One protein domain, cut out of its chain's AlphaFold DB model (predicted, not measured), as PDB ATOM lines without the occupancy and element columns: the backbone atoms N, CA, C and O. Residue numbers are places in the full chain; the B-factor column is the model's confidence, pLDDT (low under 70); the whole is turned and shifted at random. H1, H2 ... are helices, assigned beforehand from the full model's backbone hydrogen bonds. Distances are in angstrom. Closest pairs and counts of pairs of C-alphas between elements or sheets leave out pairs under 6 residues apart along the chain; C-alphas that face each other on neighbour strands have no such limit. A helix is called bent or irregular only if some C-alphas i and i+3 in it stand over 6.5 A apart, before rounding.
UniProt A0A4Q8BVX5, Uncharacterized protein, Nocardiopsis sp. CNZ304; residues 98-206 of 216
ATOM      1  N   ALA A  98      40.732  12.097 -10.065       66.44
ATOM      2  CA  ALA A  98      39.660  12.913 -10.616       66.44
ATOM      3  C   ALA A  98      38.838  13.587  -9.487       66.44
ATOM      4  O   ALA A  98      38.565  12.981  -8.448       66.44
ATOM      5  N   PRO A  99      38.395  14.843  -9.660       65.44
ATOM      6  CA  PRO A  99      37.621  15.543  -8.632       65.44
ATOM      7  C   PRO A  99      36.304  14.824  -8.294       65.44
ATOM      8  O   PRO A  99      35.808  14.935  -7.172       65.44
ATOM      9  N   GLU A 100      35.756  14.064  -9.241       69.56
ATOM     10  CA  GLU A 100      34.547  13.255  -9.076       69.56
ATOM     11  C   GLU A 100      34.778  12.044  -8.168       69.56
ATOM     12  O   GLU A 100      33.993  11.811  -7.247       69.56
ATOM     13  N   THR A 101      35.898  11.333  -8.336       66.50
ATOM     14  CA  THR A 101      36.255  10.198  -7.472       66.50
ATOM     15  C   THR A 101      36.600  10.661  -6.059       66.50
ATOM     16  O   THR A 101      36.282   9.977  -5.087       66.50
ATOM     17  N   LEU A 102      37.150  11.870  -5.912       68.44
ATOM     18  CA  LEU A 102      37.405  12.481  -4.606       68.44
ATOM     19  C   LEU A 102      36.108  12.887  -3.884       68.44
ATOM     20  O   LEU A 102      35.992  12.673  -2.673       68.44
ATOM     21  N   ARG A 103      35.115  13.426  -4.605       70.62
ATOM     22  CA  ARG A 103      33.777  13.708  -4.049       70.62
ATOM     23  C   ARG A 103      33.069  12.424  -3.631       70.62
ATOM     24  O   ARG A 103      32.662  12.321  -2.479       70.62
ATOM     25  N   ALA A 104      33.031  11.420  -4.507       69.75
ATOM     26  CA  ALA A 104      32.423  10.126  -4.209       69.75
ATOM     27  C   ALA A 104      33.095   9.428  -3.012       69.75
ATOM     28  O   ALA A 104      32.411   8.853  -2.168       69.75
ATOM     29  N   ALA A 105      34.424   9.514  -2.893       68.31
ATOM     30  CA  ALA A 105      35.154   9.007  -1.732       68.31
ATOM     31  C   ALA A 105      34.780   9.747  -0.435       68.31
ATOM     32  O   ALA A 105      34.593   9.120   0.608       68.31
ATOM     33  N   THR A 106      34.620  11.072  -0.508       71.75
ATOM     34  CA  THR A 106      34.216  11.896   0.642       71.75
ATOM     35  C   THR A 106      32.798  11.548   1.097       71.75
ATOM     36  O   THR A 106      32.578  11.325   2.288       71.75
ATOM     37  N   ASP A 107      31.856  11.416   0.164       74.75
ATOM     38  CA  ASP A 107      30.472  11.036   0.470       74.75
ATOM     39  C   ASP A 107      30.397   9.646   1.115       74.75
ATOM     40  O   ASP A 107      29.679   9.452   2.097       74.75
ATOM     41  N   ARG A 108      31.214   8.691   0.656       75.38
ATOM     42  CA  ARG A 108      31.303   7.350   1.262       75.38
ATOM     43  C   ARG A 108      31.831   7.381   2.693       75.38
ATOM     44  O   ARG A 108      31.332   6.644   3.541       75.38
ATOM     45  N   LEU A 109      32.777   8.267   3.003       73.00
ATOM     46  CA  LEU A 109      33.250   8.476   4.377       73.00
ATOM     47  C   LEU A 109      32.230   9.180   5.263       73.00
ATOM     48  O   LEU A 109      32.160   8.898   6.459       73.00
ATOM     49  N   ILE A 110      31.429  10.081   4.695       73.88
ATOM     50  CA  ILE A 110      30.304  10.693   5.401       73.88
ATOM     51  C   ILE A 110      29.221   9.642   5.663       73.88
ATOM     52  O   ILE A 110      28.611   9.675   6.724       73.88
ATOM     53  N   LEU A 111      28.993   8.692   4.763       77.31
ATOM     54  CA  LEU A 111      28.024   7.610   4.966       77.31
ATOM     55  C   LEU A 111      28.575   6.461   5.829       77.31
ATOM     56  O   LEU A 111      27.795   5.699   6.393       77.31
ATOM     57  N   GLY A 112      29.900   6.346   5.957       71.06
ATOM     58  CA  GLY A 112      30.571   5.293   6.724       71.06
ATOM     59  C   GLY A 112      30.499   3.907   6.076       71.06
ATOM     60  O   GLY A 112      30.680   2.910   6.771       71.06
ATOM     61  N   ARG A 113      30.208   3.815   4.768       80.06
ATOM     62  CA  ARG A 113      30.027   2.539   4.053       80.06
ATOM     63  C   ARG A 113      30.748   2.518   2.698       80.06
ATOM     64  O   ARG A 113      30.742   3.536   2.003       80.06
ATOM     65  N   PRO A 114      31.344   1.375   2.303       79.44
ATOM     66  CA  PRO A 114      31.905   1.198   0.966       79.44
ATOM     67  C   PRO A 114      30.798   1.155  -0.100       79.44
ATOM     68  O   PRO A 114      29.696   0.672   0.152       79.44
ATOM     69  N   GLY A 115      31.093   1.694  -1.284       80.69
ATOM     70  CA  GLY A 115      30.210   1.673  -2.457       80.69
ATOM     71  C   GLY A 115      30.574   0.564  -3.448       80.69
ATOM     72  O   GLY A 115      31.429  -0.270  -3.168       80.69
ATOM     73  N   THR A 116      29.957   0.576  -4.630       79.44
ATOM     74  CA  THR A 116      30.199  -0.414  -5.700       79.44
ATOM     75  C   THR A 116      31.476  -0.161  -6.497       79.44
ATOM     76  O   THR A 116      32.053  -1.098  -7.036       79.44
ATOM     77  N   ASP A 117      31.936   1.089  -6.568       81.56
ATOM     78  CA  ASP A 117      33.114   1.449  -7.355       81.56
ATOM     79  C   ASP A 117      34.417   1.276  -6.532       81.56
ATOM     80  O   ASP A 117      34.589   1.930  -5.491       81.56
ATOM     81  N   PRO A 118      35.337   0.397  -6.968       77.44
ATOM     82  CA  PRO A 118      36.529   0.030  -6.210       77.44
ATOM     83  C   PRO A 118      37.556   1.166  -6.099       77.44
ATOM     84  O   PRO A 118      38.262   1.244  -5.088       77.44
ATOM     85  N   GLU A 119      37.629   2.079  -7.071       76.12
ATOM     86  CA  GLU A 119      38.633   3.148  -7.071       76.12
ATOM     87  C   GLU A 119      38.327   4.198  -6.003       76.12
ATOM     88  O   GLU A 119      39.180   4.502  -5.162       76.12
ATOM     89  N   ALA A 120      37.088   4.694  -5.943       75.62
ATOM     90  CA  ALA A 120      36.706   5.637  -4.896       75.62
ATOM     91  C   ALA A 120      36.641   4.984  -3.500       75.62
ATOM     92  O   ALA A 120      36.840   5.680  -2.503       75.62
ATOM     93  N   ASN A 121      36.463   3.658  -3.392       77.25
ATOM     94  CA  ASN A 121      36.592   2.949  -2.112       77.25
ATOM     95  C   ASN A 121      38.039   2.944  -1.618       77.25
ATOM     96  O   ASN A 121      38.285   3.216  -0.443       77.25
ATOM     97  N   ARG A 122      38.999   2.707  -2.518       75.88
ATOM     98  CA  ARG A 122      40.426   2.774  -2.196       75.88
ATOM     99  C   ARG A 122      40.822   4.184  -1.759       75.88
ATOM    100  O   ARG A 122      41.515   4.338  -0.759       75.88
ATOM    101  N   VAL A 123      40.353   5.222  -2.456       74.31
ATOM    102  CA  VAL A 123      40.606   6.624  -2.070       74.31
ATOM    103  C   VAL A 123      39.979   6.952  -0.710       74.31
ATOM    104  O   VAL A 123      40.644   7.558   0.134       74.31
ATOM    105  N   ALA A 124      38.745   6.505  -0.458       75.19
ATOM    106  CA  ALA A 124      38.066   6.677   0.825       75.19
ATOM    107  C   ALA A 124      38.800   5.965   1.975       75.19
ATOM    108  O   ALA A 124      38.983   6.555   3.038       75.19
ATOM    109  N   ALA A 125      39.304   4.746   1.764       76.56
ATOM    110  CA  ALA A 125      40.077   4.009   2.767       76.56
ATOM    111  C   ALA A 125      41.337   4.771   3.189       76.56
ATOM    112  O   ALA A 125      41.615   4.955   4.372       76.56
ATOM    113  N   LEU A 126      42.056   5.315   2.211       76.31
ATOM    114  CA  LEU A 126      43.272   6.086   2.451       76.31
ATOM    115  C   LEU A 126      42.990   7.399   3.192       76.31
ATOM    116  O   LEU A 126      43.775   7.821   4.041       76.31
ATOM    117  N   GLN A 127      41.865   8.047   2.893       74.56
ATOM    118  CA  GLN A 127      41.397   9.218   3.632       74.56
ATOM    119  C   GLN A 127      40.959   8.847   5.064       74.56
ATOM    120  O   GLN A 127      41.280   9.574   6.006       74.56
ATOM    121  N   ALA A 128      40.296   7.702   5.264       76.25
ATOM    122  CA  ALA A 128      39.935   7.195   6.589       76.25
ATOM    123  C   ALA A 128      41.170   6.944   7.463       76.25
ATOM    124  O   ALA A 128      41.222   7.394   8.611       76.25
ATOM    125  N   GLU A 129      42.197   6.294   6.914       77.62
ATOM    126  CA  GLU A 129      43.474   6.073   7.599       77.62
ATOM    127  C   GLU A 129      44.134   7.395   8.003       77.62
ATOM    128  O   GLU A 129      44.626   7.528   9.123       77.62
ATOM    129  N   GLN A 130      44.098   8.415   7.140       72.56
ATOM    130  CA  GLN A 130      44.626   9.745   7.465       72.56
ATOM    131  C   GLN A 130      43.869  10.409   8.620       72.56
ATOM    132  O   GLN A 130      44.491  11.002   9.504       72.56
ATOM    133  N   VAL A 131      42.539  10.296   8.652       74.62
ATOM    134  CA  VAL A 131      41.701  10.835   9.737       74.62
ATOM    135  C   VAL A 131      42.010  10.146  11.076       74.62
ATOM    136  O   VAL A 131      42.017  10.791  12.138       74.62
ATOM    137  N   LEU A 132      42.311   8.846  11.048       75.31
ATOM    138  CA  LEU A 132      42.669   8.071  12.238       75.31
ATOM    139  C   LEU A 132      44.107   8.318  12.701       75.31
ATOM    140  O   LEU A 132      44.325   8.456  13.905       75.31
ATOM    141  N   ASN A 133      45.042   8.486  11.767       71.31
ATOM    142  CA  ASN A 133      46.445   8.808  12.045       71.31
ATOM    143  C   ASN A 133      46.675  10.287  12.395       71.31
ATOM    144  O   ASN A 133      47.766  10.661  12.831       71.31
ATOM    145  N   ALA A 134      45.665  11.145  12.225       66.75
ATOM    146  CA  ALA A 134      45.739  12.537  12.648       66.75
ATOM    147  C   ALA A 134      46.040  12.647  14.162       66.75
ATOM    148  O   ALA A 134      45.606  11.801  14.955       66.75
ATOM    149  N   PRO A 135      46.756  13.695  14.606       64.94
ATOM    150  CA  PRO A 135      47.048  13.878  16.019       64.94
ATOM    151  C   PRO A 135      45.775  14.006  16.854       64.94
ATOM    152  O   PRO A 135      44.730  14.472  16.394       64.94
ATOM    153  N   SER A 136      45.875  13.581  18.113       64.81
ATOM    154  CA  SER A 136      44.761  13.620  19.056       64.81
ATOM    155  C   SER A 136      44.227  15.049  19.222       64.81
ATOM    156  O   SER A 136      44.980  15.987  19.483       64.81
ATOM    157  N   VAL A 137      42.900  15.192  19.141       68.31
ATOM    158  CA  VAL A 137      42.192  16.469  19.341       68.31
ATOM    159  C   VAL A 137      42.327  16.973  20.787       68.31
ATOM    160  O   VAL A 137      42.063  18.136  21.058       68.31
ATOM    161  N   ARG A 138      42.801  16.137  21.722       64.81
ATOM    162  CA  ARG A 138      42.943  16.500  23.140       64.81
ATOM    163  C   ARG A 138      43.956  17.620  23.368       64.81
ATOM    164  O   ARG A 138      43.722  18.459  24.221       64.81
ATOM    165  N   ILE A 139      45.042  17.659  22.592       67.56
ATOM    166  CA  ILE A 139      46.091  18.681  22.739       67.56
ATOM    167  C   ILE A 139      45.555  20.082  22.397       67.56
ATOM    168  O   ILE A 139      45.614  20.948  23.264       67.56
ATOM    169  N   PRO A 140      44.970  20.337  21.207       64.69
ATOM    170  CA  PRO A 140      44.430  21.662  20.901       64.69
ATOM    171  C   PRO A 140      43.262  22.055  21.816       64.69
ATOM    172  O   PRO A 140      43.120  23.232  22.122       64.69
ATOM    173  N   VAL A 141      42.466  21.094  22.297       68.38
ATOM    174  CA  VAL A 141      41.396  21.351  23.280       68.38
ATOM    175  C   VAL A 141      41.974  21.780  24.627       68.38
ATOM    176  O   VAL A 141      41.496  22.750  25.202       68.38
ATOM    177  N   ALA A 142      43.012  21.099  25.118       64.31
ATOM    178  CA  ALA A 142      43.670  21.453  26.373       64.31
ATOM    179  C   ALA A 142      44.315  22.843  26.300       64.31
ATOM    180  O   ALA A 142      44.181  23.634  27.229       64.31
ATOM    181  N   VAL A 143      44.956  23.172  25.174       69.25
ATOM    182  CA  VAL A 143      45.516  24.513  24.951       69.25
ATOM    183  C   VAL A 143      44.406  25.564  24.901       69.25
ATOM    184  O   VAL A 143      44.525  26.590  25.562       69.25
ATOM    185  N   ALA A 144      43.308  25.310  24.183       70.44
ATOM    186  CA  ALA A 144      42.172  26.229  24.145       70.44
ATOM    187  C   ALA A 144      41.550  26.431  25.537       70.44
ATOM    188  O   ALA A 144      41.259  27.559  25.919       70.44
ATOM    189  N   ALA A 145      41.420  25.368  26.334       69.06
ATOM    190  CA  ALA A 145      40.930  25.451  27.708       69.06
ATOM    191  C   ALA A 145      41.862  26.271  28.616       69.06
ATOM    192  O   ALA A 145      41.381  27.085  29.399       69.06
ATOM    193  N   LEU A 146      43.184  26.113  28.485       67.50
ATOM    194  CA  LEU A 146      44.166  26.914  29.224       67.50
ATOM    195  C   LEU A 146      44.085  28.396  28.851       67.50
ATOM    196  O   LEU A 146      44.039  29.246  29.737       67.50
ATOM    197  N   VAL A 147      44.015  28.709  27.554       72.88
ATOM    198  CA  VAL A 147      43.845  30.090  27.080       72.88
ATOM    199  C   VAL A 147      42.532  30.671  27.602       72.88
ATOM    200  O   VAL A 147      42.525  31.779  28.130       72.88
ATOM    201  N   ALA A 148      41.439  29.905  27.546       70.81
ATOM    202  CA  ALA A 148      40.155  30.332  28.086       70.81
ATOM    203  C   ALA A 148      40.227  30.626  29.588       70.81
ATOM    204  O   ALA A 148      39.707  31.649  30.029       70.81
ATOM    205  N   ALA A 149      40.894  29.771  30.366       63.38
ATOM    206  CA  ALA A 149      41.053  29.951  31.804       63.38
ATOM    207  C   ALA A 149      41.868  31.210  32.133       63.38
ATOM    208  O   ALA A 149      41.431  32.018  32.950       63.38
ATOM    209  N   VAL A 150      43.002  31.423  31.456       71.81
ATOM    210  CA  VAL A 150      43.848  32.614  31.649       71.81
ATOM    211  C   VAL A 150      43.099  33.889  31.260       71.81
ATOM    212  O   VAL A 150      43.115  34.858  32.015       71.81
ATOM    213  N   CYS A 151      42.389  33.890  30.129       72.31
ATOM    214  CA  CYS A 151      41.596  35.040  29.704       72.31
ATOM    215  C   CYS A 151      40.413  35.311  30.645       72.31
ATOM    216  O   CYS A 151      40.152  36.465  30.966       72.31
ATOM    217  N   SER A 152      39.738  34.273  31.145       67.88
ATOM    218  CA  SER A 152      38.639  34.428  32.111       67.88
ATOM    219  C   SER A 152      39.135  34.996  33.441       67.88
ATOM    220  O   SER A 152      38.537  35.927  33.971       67.88
ATOM    221  N   LEU A 153      40.259  34.483  33.955       67.81
ATOM    222  CA  LEU A 153      40.906  35.003  35.161       67.81
ATOM    223  C   LEU A 153      41.363  36.451  34.970       67.81
ATOM    224  O   LEU A 153      41.130  37.278  35.845       67.81
ATOM    225  N   GLY A 154      41.942  36.775  33.812       71.69
ATOM    226  CA  GLY A 154      42.311  38.143  33.460       71.69
ATOM    227  C   GLY A 154      41.102  39.079  33.423       71.69
ATOM    228  O   GLY A 154      41.161  40.161  33.988       71.69
ATOM    229  N   ALA A 155      39.981  38.654  32.835       71.50
ATOM    230  CA  ALA A 155      38.751  39.446  32.802       71.50
ATOM    231  C   ALA A 155      38.175  39.697  34.208       71.50
ATOM    232  O   ALA A 155      37.650  40.775  34.475       71.50
ATOM    233  N   LEU A 156      38.275  38.712  35.105       71.50
ATOM    234  CA  LEU A 156      37.808  38.824  36.490       71.50
ATOM    235  C   LEU A 156      38.747  39.650  37.377       71.50
ATOM    236  O   LEU A 156      38.279  40.277  38.322       71.50
ATOM    237  N   ALA A 157      40.049  39.655  37.079       75.25
ATOM    238  CA  ALA A 157      41.050  40.431  37.810       75.25
ATOM    239  C   ALA A 157      41.009  41.933  37.483       75.25
ATOM    240  O   ALA A 157      41.567  42.737  38.229       75.25
ATOM    241  N   LEU A 158      40.370  42.320  36.374       76.31
ATOM    242  CA  LEU A 158      40.225  43.719  35.991       76.31
ATOM    243  C   LEU A 158      39.126  44.411  36.817       76.31
ATOM    244  O   LEU A 158      38.015  43.873  36.917       76.31
ATOM    245  N   PRO A 159      39.396  45.612  37.366       70.88
ATOM    246  CA  PRO A 159      38.385  46.392  38.072       70.88
ATOM    247  C   PRO A 159      37.223  46.734  37.132       70.88
ATOM    248  O   PRO A 159      37.408  46.880  35.923       70.88
ATOM    249  N   SER A 160      36.011  46.812  37.678       63.62
ATOM    250  CA  SER A 160      34.813  47.194  36.927       63.62
ATOM    251  C   SER A 160      34.690  48.717  36.874       63.62
ATOM    252  O   SER A 160      33.839  49.291  37.545       63.62
ATOM    253  N   ASP A 161      35.575  49.343  36.107       73.06
ATOM    254  CA  ASP A 161      35.490  50.758  35.745       73.06
ATOM    255  C   ASP A 161      35.280  50.870  34.232       73.06
ATOM    256  O   ASP A 161      35.784  50.033  33.478       73.06
ATOM    257  N   GLU A 162      34.611  51.933  33.771       62.94
ATOM    258  CA  GLU A 162      34.290  52.147  32.345       62.94
ATOM    259  C   GLU A 162      35.524  52.051  31.426       62.94
ATOM    260  O   GLU A 162      35.448  51.558  30.299       62.94
ATOM    261  N   ALA A 163      36.702  52.454  31.917       66.75
ATOM    262  CA  ALA A 163      37.964  52.353  31.181       66.75
ATOM    263  C   ALA A 163      38.424  50.898  30.945       66.75
ATOM    264  O   ALA A 163      39.128  50.613  29.972       66.75
ATOM    265  N   MET A 164      38.022  49.970  31.816       70.00
ATOM    266  CA  MET A 164      38.419  48.561  31.792       70.00
ATOM    267  C   MET A 164      37.344  47.629  31.218       70.00
ATOM    268  O   MET A 164      37.608  46.440  31.020       70.00
ATOM    269  N   ASP A 165      36.182  48.159  30.831       71.75
ATOM    270  CA  ASP A 165      35.118  47.386  30.184       71.75
ATOM    271  C   ASP A 165      35.530  46.838  28.814       71.75
ATOM    272  O   ASP A 165      35.178  45.710  28.458       71.75
ATOM    273  N   PHE A 166      36.323  47.594  28.044       69.44
ATOM    274  CA  PHE A 166      36.882  47.127  26.769       69.44
ATOM    275  C   PHE A 166      37.793  45.897  26.951       69.44
ATOM    276  O   PHE A 166      37.490  44.845  26.376       69.44
ATOM    277  N   PRO A 167      38.895  45.965  27.733       71.81
ATOM    278  CA  PRO A 167      39.802  44.830  27.891       71.81
ATOM    279  C   PRO A 167      39.126  43.640  28.579       71.81
ATOM    280  O   PRO A 167      39.379  42.496  28.200       71.81
ATOM    281  N   ARG A 168      38.209  43.886  29.519       71.44
ATOM    282  CA  ARG A 168      37.415  42.836  30.165       71.44
ATOM    283  C   ARG A 168      36.504  42.112  29.176       71.44
ATOM    284  O   ARG A 168      36.502  40.879  29.144       71.44
ATOM    285  N   ALA A 169      35.785  42.849  28.328       69.56
ATOM    286  CA  ALA A 169      34.944  42.268  27.283       69.56
ATOM    287  C   ALA A 169      35.770  41.512  26.232       69.56
ATOM    288  O   ALA A 169      35.367  40.433  25.802       69.56
ATOM    289  N   LEU A 170      36.942  42.033  25.854       71.69
ATOM    290  CA  LEU A 170      37.849  41.367  24.918       71.69
ATOM    291  C   LEU A 170      38.342  40.025  25.473       71.69
ATOM    292  O   LEU A 170      38.276  39.009  24.784       71.69
ATOM    293  N   LEU A 171      38.796  40.001  26.727       72.69
ATOM    294  CA  LEU A 171      39.252  38.777  27.386       72.69
ATOM    295  C   LEU A 171      38.113  37.760  27.550       72.69
ATOM    296  O   LEU A 171      38.306  36.578  27.261       72.69
ATOM    297  N   GLY A 172      36.914  38.214  27.924       72.06
ATOM    298  CA  GLY A 172      35.720  37.365  27.992       72.06
ATOM    299  C   GLY A 172      35.337  36.772  26.633       72.06
ATOM    300  O   GLY A 172      35.060  35.577  26.532       72.06
ATOM    301  N   ALA A 173      35.401  37.572  25.567       71.12
ATOM    302  CA  ALA A 173      35.141  37.130  24.200       71.12
ATOM    303  C   ALA A 173      36.150  36.072  23.729       71.12
ATOM    304  O   ALA A 173      35.752  35.054  23.161       71.12
ATOM    305  N   VAL A 174      37.446  36.276  23.998       72.50
ATOM    306  CA  VAL A 174      38.506  35.306  23.675       72.50
ATOM    307  C   VAL A 174      38.320  34.012  24.468       72.50
ATOM    308  O   VAL A 174      38.454  32.924  23.903       72.50
ATOM    309  N   ALA A 175      37.956  34.103  25.748       73.69
ATOM    310  CA  ALA A 175      37.681  32.928  26.563       73.69
ATOM    311  C   ALA A 175      36.487  32.128  26.029       73.69
ATOM    312  O   ALA A 175      36.602  30.921  25.802       73.69
ATOM    313  N   LEU A 176      35.372  32.803  25.746       73.00
ATOM    314  CA  LEU A 176      34.171  32.184  25.192       73.00
ATOM    315  C   LEU A 176      34.461  31.512  23.844       73.00
ATOM    316  O   LEU A 176      34.094  30.361  23.622       73.00
ATOM    317  N   ALA A 177      35.186  32.199  22.966       70.31
ATOM    318  CA  ALA A 177      35.668  31.673  21.697       70.31
ATOM    319  C   ALA A 177      36.475  30.375  21.850       70.31
ATOM    320  O   ALA A 177      36.242  29.397  21.128       70.31
ATOM    321  N   CYS A 178      37.412  30.358  22.797       72.25
ATOM    322  CA  CYS A 178      38.258  29.204  23.077       72.25
ATOM    323  C   CYS A 178      37.470  28.013  23.639       72.25
ATOM    324  O   CYS A 178      37.870  26.875  23.413       72.25
ATOM    325  N   VAL A 179      36.342  28.249  24.313       73.56
ATOM    326  CA  VAL A 179      35.434  27.191  24.788       73.56
ATOM    327  C   VAL A 179      34.510  26.702  23.671       73.56
ATOM    328  O   VAL A 179      34.355  25.499  23.472       73.56
ATOM    329  N   LEU A 180      33.931  27.612  22.888       71.94
ATOM    330  CA  LEU A 180      32.978  27.264  21.831       71.94
ATOM    331  C   LEU A 180      33.636  26.506  20.674       71.94
ATOM    332  O   LEU A 180      33.070  25.541  20.160       71.94
ATOM    333  N   THR A 181      34.849  26.893  20.282       71.75
ATOM    334  CA  THR A 181      35.586  26.265  19.173       71.75
ATOM    335  C   THR A 181      35.715  24.739  19.324       71.75
ATOM    336  O   THR A 181      35.308  24.012  18.411       71.75
ATOM    337  N   PRO A 182      36.233  24.195  20.442       70.19
ATOM    338  CA  PRO A 182      36.264  22.757  20.653       70.19
ATOM    339  C   PRO A 182      34.862  22.163  20.818       70.19
ATOM    340  O   PRO A 182      34.642  21.085  20.274       70.19
ATOM    341  N   CYS A 183      33.906  22.837  21.466       71.94
ATOM    342  CA  CYS A 183      32.528  22.341  21.597       71.94
ATOM    343  C   CYS A 183      31.850  22.080  20.243       71.94
ATOM    344  O   CYS A 183      31.171  21.068  20.096       71.94
ATOM    345  N   PHE A 184      32.068  22.935  19.240       70.62
ATOM    346  CA  PHE A 184      31.500  22.739  17.903       70.62
ATOM    347  C   PHE A 184      32.327  21.788  17.027       70.62
ATOM    348  O   PHE A 184      31.767  21.001  16.264       70.62
ATOM    349  N   LEU A 185      33.660  21.814  17.129       70.69
ATOM    350  CA  LEU A 185      34.531  21.023  16.251       70.69
ATOM    351  C   LEU A 185      34.776  19.588  16.741       70.69
ATOM    352  O   LEU A 185      34.974  18.694  15.914       70.69
ATOM    353  N   LEU A 186      34.779  19.339  18.054       73.56
ATOM    354  CA  LEU A 186      34.940  17.997  18.625       73.56
ATOM    355  C   LEU A 186      33.883  17.006  18.134       73.56
ATOM    356  O   LEU A 186      34.299  15.957  17.642       73.56
ATOM    357  N   PRO A 187      32.566  17.279  18.226       71.62
ATOM    358  CA  PRO A 187      31.558  16.306  17.821       71.62
ATOM    359  C   PRO A 187      31.694  15.954  16.340       71.62
ATOM    360  O   PRO A 187      31.684  14.776  15.994       71.62
ATOM    361  N   VAL A 188      31.952  16.943  15.479       75.31
ATOM    362  CA  VAL A 188      32.191  16.726  14.045       75.31
ATOM    363  C   VAL A 188      33.426  15.848  13.812       75.31
ATOM    364  O   VAL A 188      33.360  14.868  13.069       75.31
ATOM    365  N   ARG A 189      34.549  16.129  14.486       73.69
ATOM    366  CA  ARG A 189      35.780  15.323  14.366       73.69
ATOM    367  C   ARG A 189      35.618  13.906  14.919       73.69
ATOM    368  O   ARG A 189      36.175  12.970  14.347       73.69
ATOM    369  N   LEU A 190      34.880  13.738  16.016       78.44
ATOM    370  CA  LEU A 190      34.590  12.434  16.617       78.44
ATOM    371  C   LEU A 190      33.668  11.605  15.721       78.44
ATOM    372  O   LEU A 190      33.947  10.427  15.507       78.44
ATOM    373  N   LEU A 191      32.632  12.222  15.147       78.69
ATOM    374  CA  LEU A 191      31.744  11.593  14.169       78.69
ATOM    375  C   LEU A 191      32.513  11.167  12.918       78.69
ATOM    376  O   LEU A 191      32.404  10.012  12.516       78.69
ATOM    377  N   HIS A 192      33.348  12.044  12.354       77.31
ATOM    378  CA  HIS A 192      34.202  11.686  11.219       77.31
ATOM    379  C   HIS A 192      35.138  10.529  11.556       77.31
ATOM    380  O   HIS A 192      35.194   9.563  10.805       77.31
ATOM    381  N   ARG A 193      35.816  10.560  12.711       79.38
ATOM    382  CA  ARG A 193      36.668   9.445  13.150       79.38
ATOM    383  C   ARG A 193      35.898   8.144  13.315       79.38
ATOM    384  O   ARG A 193      36.404   7.099  12.922       79.38
ATOM    385  N   ARG A 194      34.701   8.192  13.900       81.69
ATOM    386  CA  ARG A 194      33.847   7.015  14.073       81.69
ATOM    387  C   ARG A 194      33.451   6.430  12.719       81.69
ATOM    388  O   ARG A 194      33.684   5.248  12.497       81.69
ATOM    389  N   ARG A 195      32.961   7.260  11.796       79.62
ATOM    390  CA  ARG A 195      32.573   6.833  10.445       79.62
ATOM    391  C   ARG A 195      33.753   6.325   9.622       79.62
ATOM    392  O   ARG A 195      33.607   5.354   8.895       79.62
ATOM    393  N   SER A 196      34.940   6.909   9.785       78.75
ATOM    394  CA  SER A 196      36.175   6.391   9.183       78.75
ATOM    395  C   SER A 196      36.552   5.006   9.718       78.75
ATOM    396  O   SER A 196      37.008   4.171   8.943       78.75
ATOM    397  N   ARG A 197      36.343   4.726  11.016       82.56
ATOM    398  CA  ARG A 197      36.532   3.372  11.575       82.56
ATOM    399  C   ARG A 197      35.506   2.387  11.030       82.56
ATOM    400  O   ARG A 197      35.890   1.294  10.644       82.56
ATOM    401  N   GLU A 198      34.235   2.779  11.000       82.81
ATOM    402  CA  GLU A 198      33.144   1.955  10.462       82.81
ATOM    403  C   GLU A 198      33.391   1.627   8.981       82.81
ATOM    404  O   GLU A 198      33.308   0.468   8.587       82.81
ATOM    405  N   PHE A 199      33.819   2.617   8.191       84.12
ATOM    406  CA  PHE A 199      34.199   2.425   6.797       84.12
ATOM    407  C   PHE A 199      35.347   1.419   6.648       84.12
ATOM    408  O   PHE A 199      35.229   0.490   5.859       84.12
ATOM    409  N   LEU A 200      36.441   1.566   7.408       80.94
ATOM    410  CA  LEU A 200      37.585   0.647   7.316       80.94
ATOM    411  C   LEU A 200      37.253  -0.769   7.795       80.94
ATOM    412  O   LEU A 200      37.731  -1.723   7.193       80.94
ATOM    413  N   ALA A 201      36.410  -0.914   8.819       82.38
ATOM    414  CA  ALA A 201      35.954  -2.219   9.300       82.38
ATOM    415  C   ALA A 201      35.093  -2.969   8.269       82.38
ATOM    416  O   ALA A 201      35.050  -4.193   8.279       82.38
ATOM    417  N   LEU A 202      34.399  -2.243   7.387       81.06
ATOM    418  CA  LEU A 202      33.616  -2.817   6.288       81.06
ATOM    419  C   LEU A 202      34.426  -2.950   4.992       81.06
ATOM    420  O   LEU A 202      34.103  -3.781   4.150       81.06
ATOM    421  N   HIS A 203      35.448  -2.111   4.814       75.75
ATOM    422  CA  HIS A 203      36.313  -2.109   3.639       75.75
ATOM    423  C   HIS A 203      37.466  -3.106   3.737       75.75
ATOM    424  O   HIS A 203      38.075  -3.361   2.702       75.75
ATOM    425  N   THR A 204      37.785  -3.647   4.928       59.91
ATOM    426  CA  THR A 204      38.849  -4.649   5.095       59.91
ATOM    427  C   THR A 204      38.742  -5.670   3.970       59.91
ATOM    428  O   THR A 204      37.736  -6.387   3.916       59.91
ATOM    429  N   PRO A 205      39.719  -5.704   3.043       52.12
ATOM    430  CA  PRO A 205      39.728  -6.722   2.020       52.12
ATOM    431  C   PRO A 205      39.746  -8.045   2.768       52.12
ATOM    432  O   PRO A 205      40.507  -8.212   3.720       52.12
ATOM    433  N   SER A 206      38.830  -8.931   2.402       42.28
ATOM    434  CA  SER A 206      38.802 -10.289   2.912       42.28
ATOM    435  C   SER A 206      40.207 -10.875   2.772       42.28
ATOM    436  O   SER A 206      40.633 -11.215   1.674       42.28
TER     437      SER A 206
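AT A GLANCE: This is residues 98 to 206 of the 216 residues of an uncharacterized protein of Nocardiopsis sp. CNZ304 (UniProt A0A4Q8BVX5). One very long helix, H4, runs nearly the whole length of a thin rod; H3 folds back beside its residues 167 to 182 to make a long helical hairpin, and the shorter H1 and H2 pack on its other end as a small head. In that head H1 and H2 cross each other steeply and both cross H4, while the tight link of residues 134 to 137 leads from H2 into H3. The printed part has 109 residues with four named helices, in the order H1, H2, H3, H4, and no named strand, and the class is all helix. The whole is extended, with a radius of gyration of the C-alphas of 20.9 A, and the C-alphas span 68 by 24 by 17 A along their three main axes.

IN THESE COORDINATES: Start at Ala 98, the first printed residue, and go one residue on to C-alpha 99 at (37.621, 15.543, -8.632), where H1 begins. H1 holds residues 99 to 111 and is 18.4 A long from first to last C-alpha. After a short link of six residues you reach H2, residues 118 to 133, with 22.6 A from first to last C-alpha. Four residues later H3 takes up residues 138 to 157, and its 28.1 A run from C-alpha 138 at (42.943, 16.500, 23.140) to C-alpha 157 at (41.050, 40.431, 37.810). Another four residues lead to H4, residues 162 to 203. Find its first C-alpha at (34.290, 52.147, 32.345) and its last, C-alpha 203, at (36.313, -2.109, 3.639), 61.4 A away. H4 is irregular, but only just: C-alphas 163 and 166 are 6.9 A apart, and its line is a rough one.

HOW THE PARTS SIT: Begin with H4, the hub, which touches the three other helices. Look first at H1, which touches H4 with residues 108 to 111 alone; the closest C-alphas are those of Leu 109 and Ser 196, 6.0 A apart, and the two lines are about perpendicular at 87 degrees. H2 touches H4 too, and at the same Ser 196: the closest C-alphas of the two are those of Ala 128 and Ser 196, 4.6 A apart. H2 and H4 run opposite ways at a steep tilt of 46 degrees, and H4 touches H2 with residues 192 to 203 alone. H1 and H2 touch as well, closest at the C-alphas of Ala 105 and Ala 124, 4.5 A apart, and they run the same way at a steep tilt of 61 degrees. Now go to residues 167 to 182 of H4, which alone touch H3. The closest C-alphas there are those of Ala 148 and Ala 175, 3.9 A apart, and H3 and H4 form a helical hairpin, running opposite ways at a shallow tilt of 15 degrees. H3 is apart from both H1 and H2. In the backbones of H1, H2 and H3 every O i to N i+4 pair is within hydrogen-bond range, and in H4 33 of 38 are.

THE WHOLE: The two C-alphas farthest apart are those of Asp 161 and Ser 206, 69.4 A from each other, while those of Ala 98 and Ser 206, the first and last printed, are 26.9 A apart. The printed part has no cut. The links from H2 to H3 and from H3 to H4 are tight, the link from H1 to H2 is short, and no link is long. Read the B-factor column for the model's confidence: the mean pLDDT of the printed part is 72.3, and 30 residues are under 70, among them residues 98 to 102, 134 to 143 and 204 to 206.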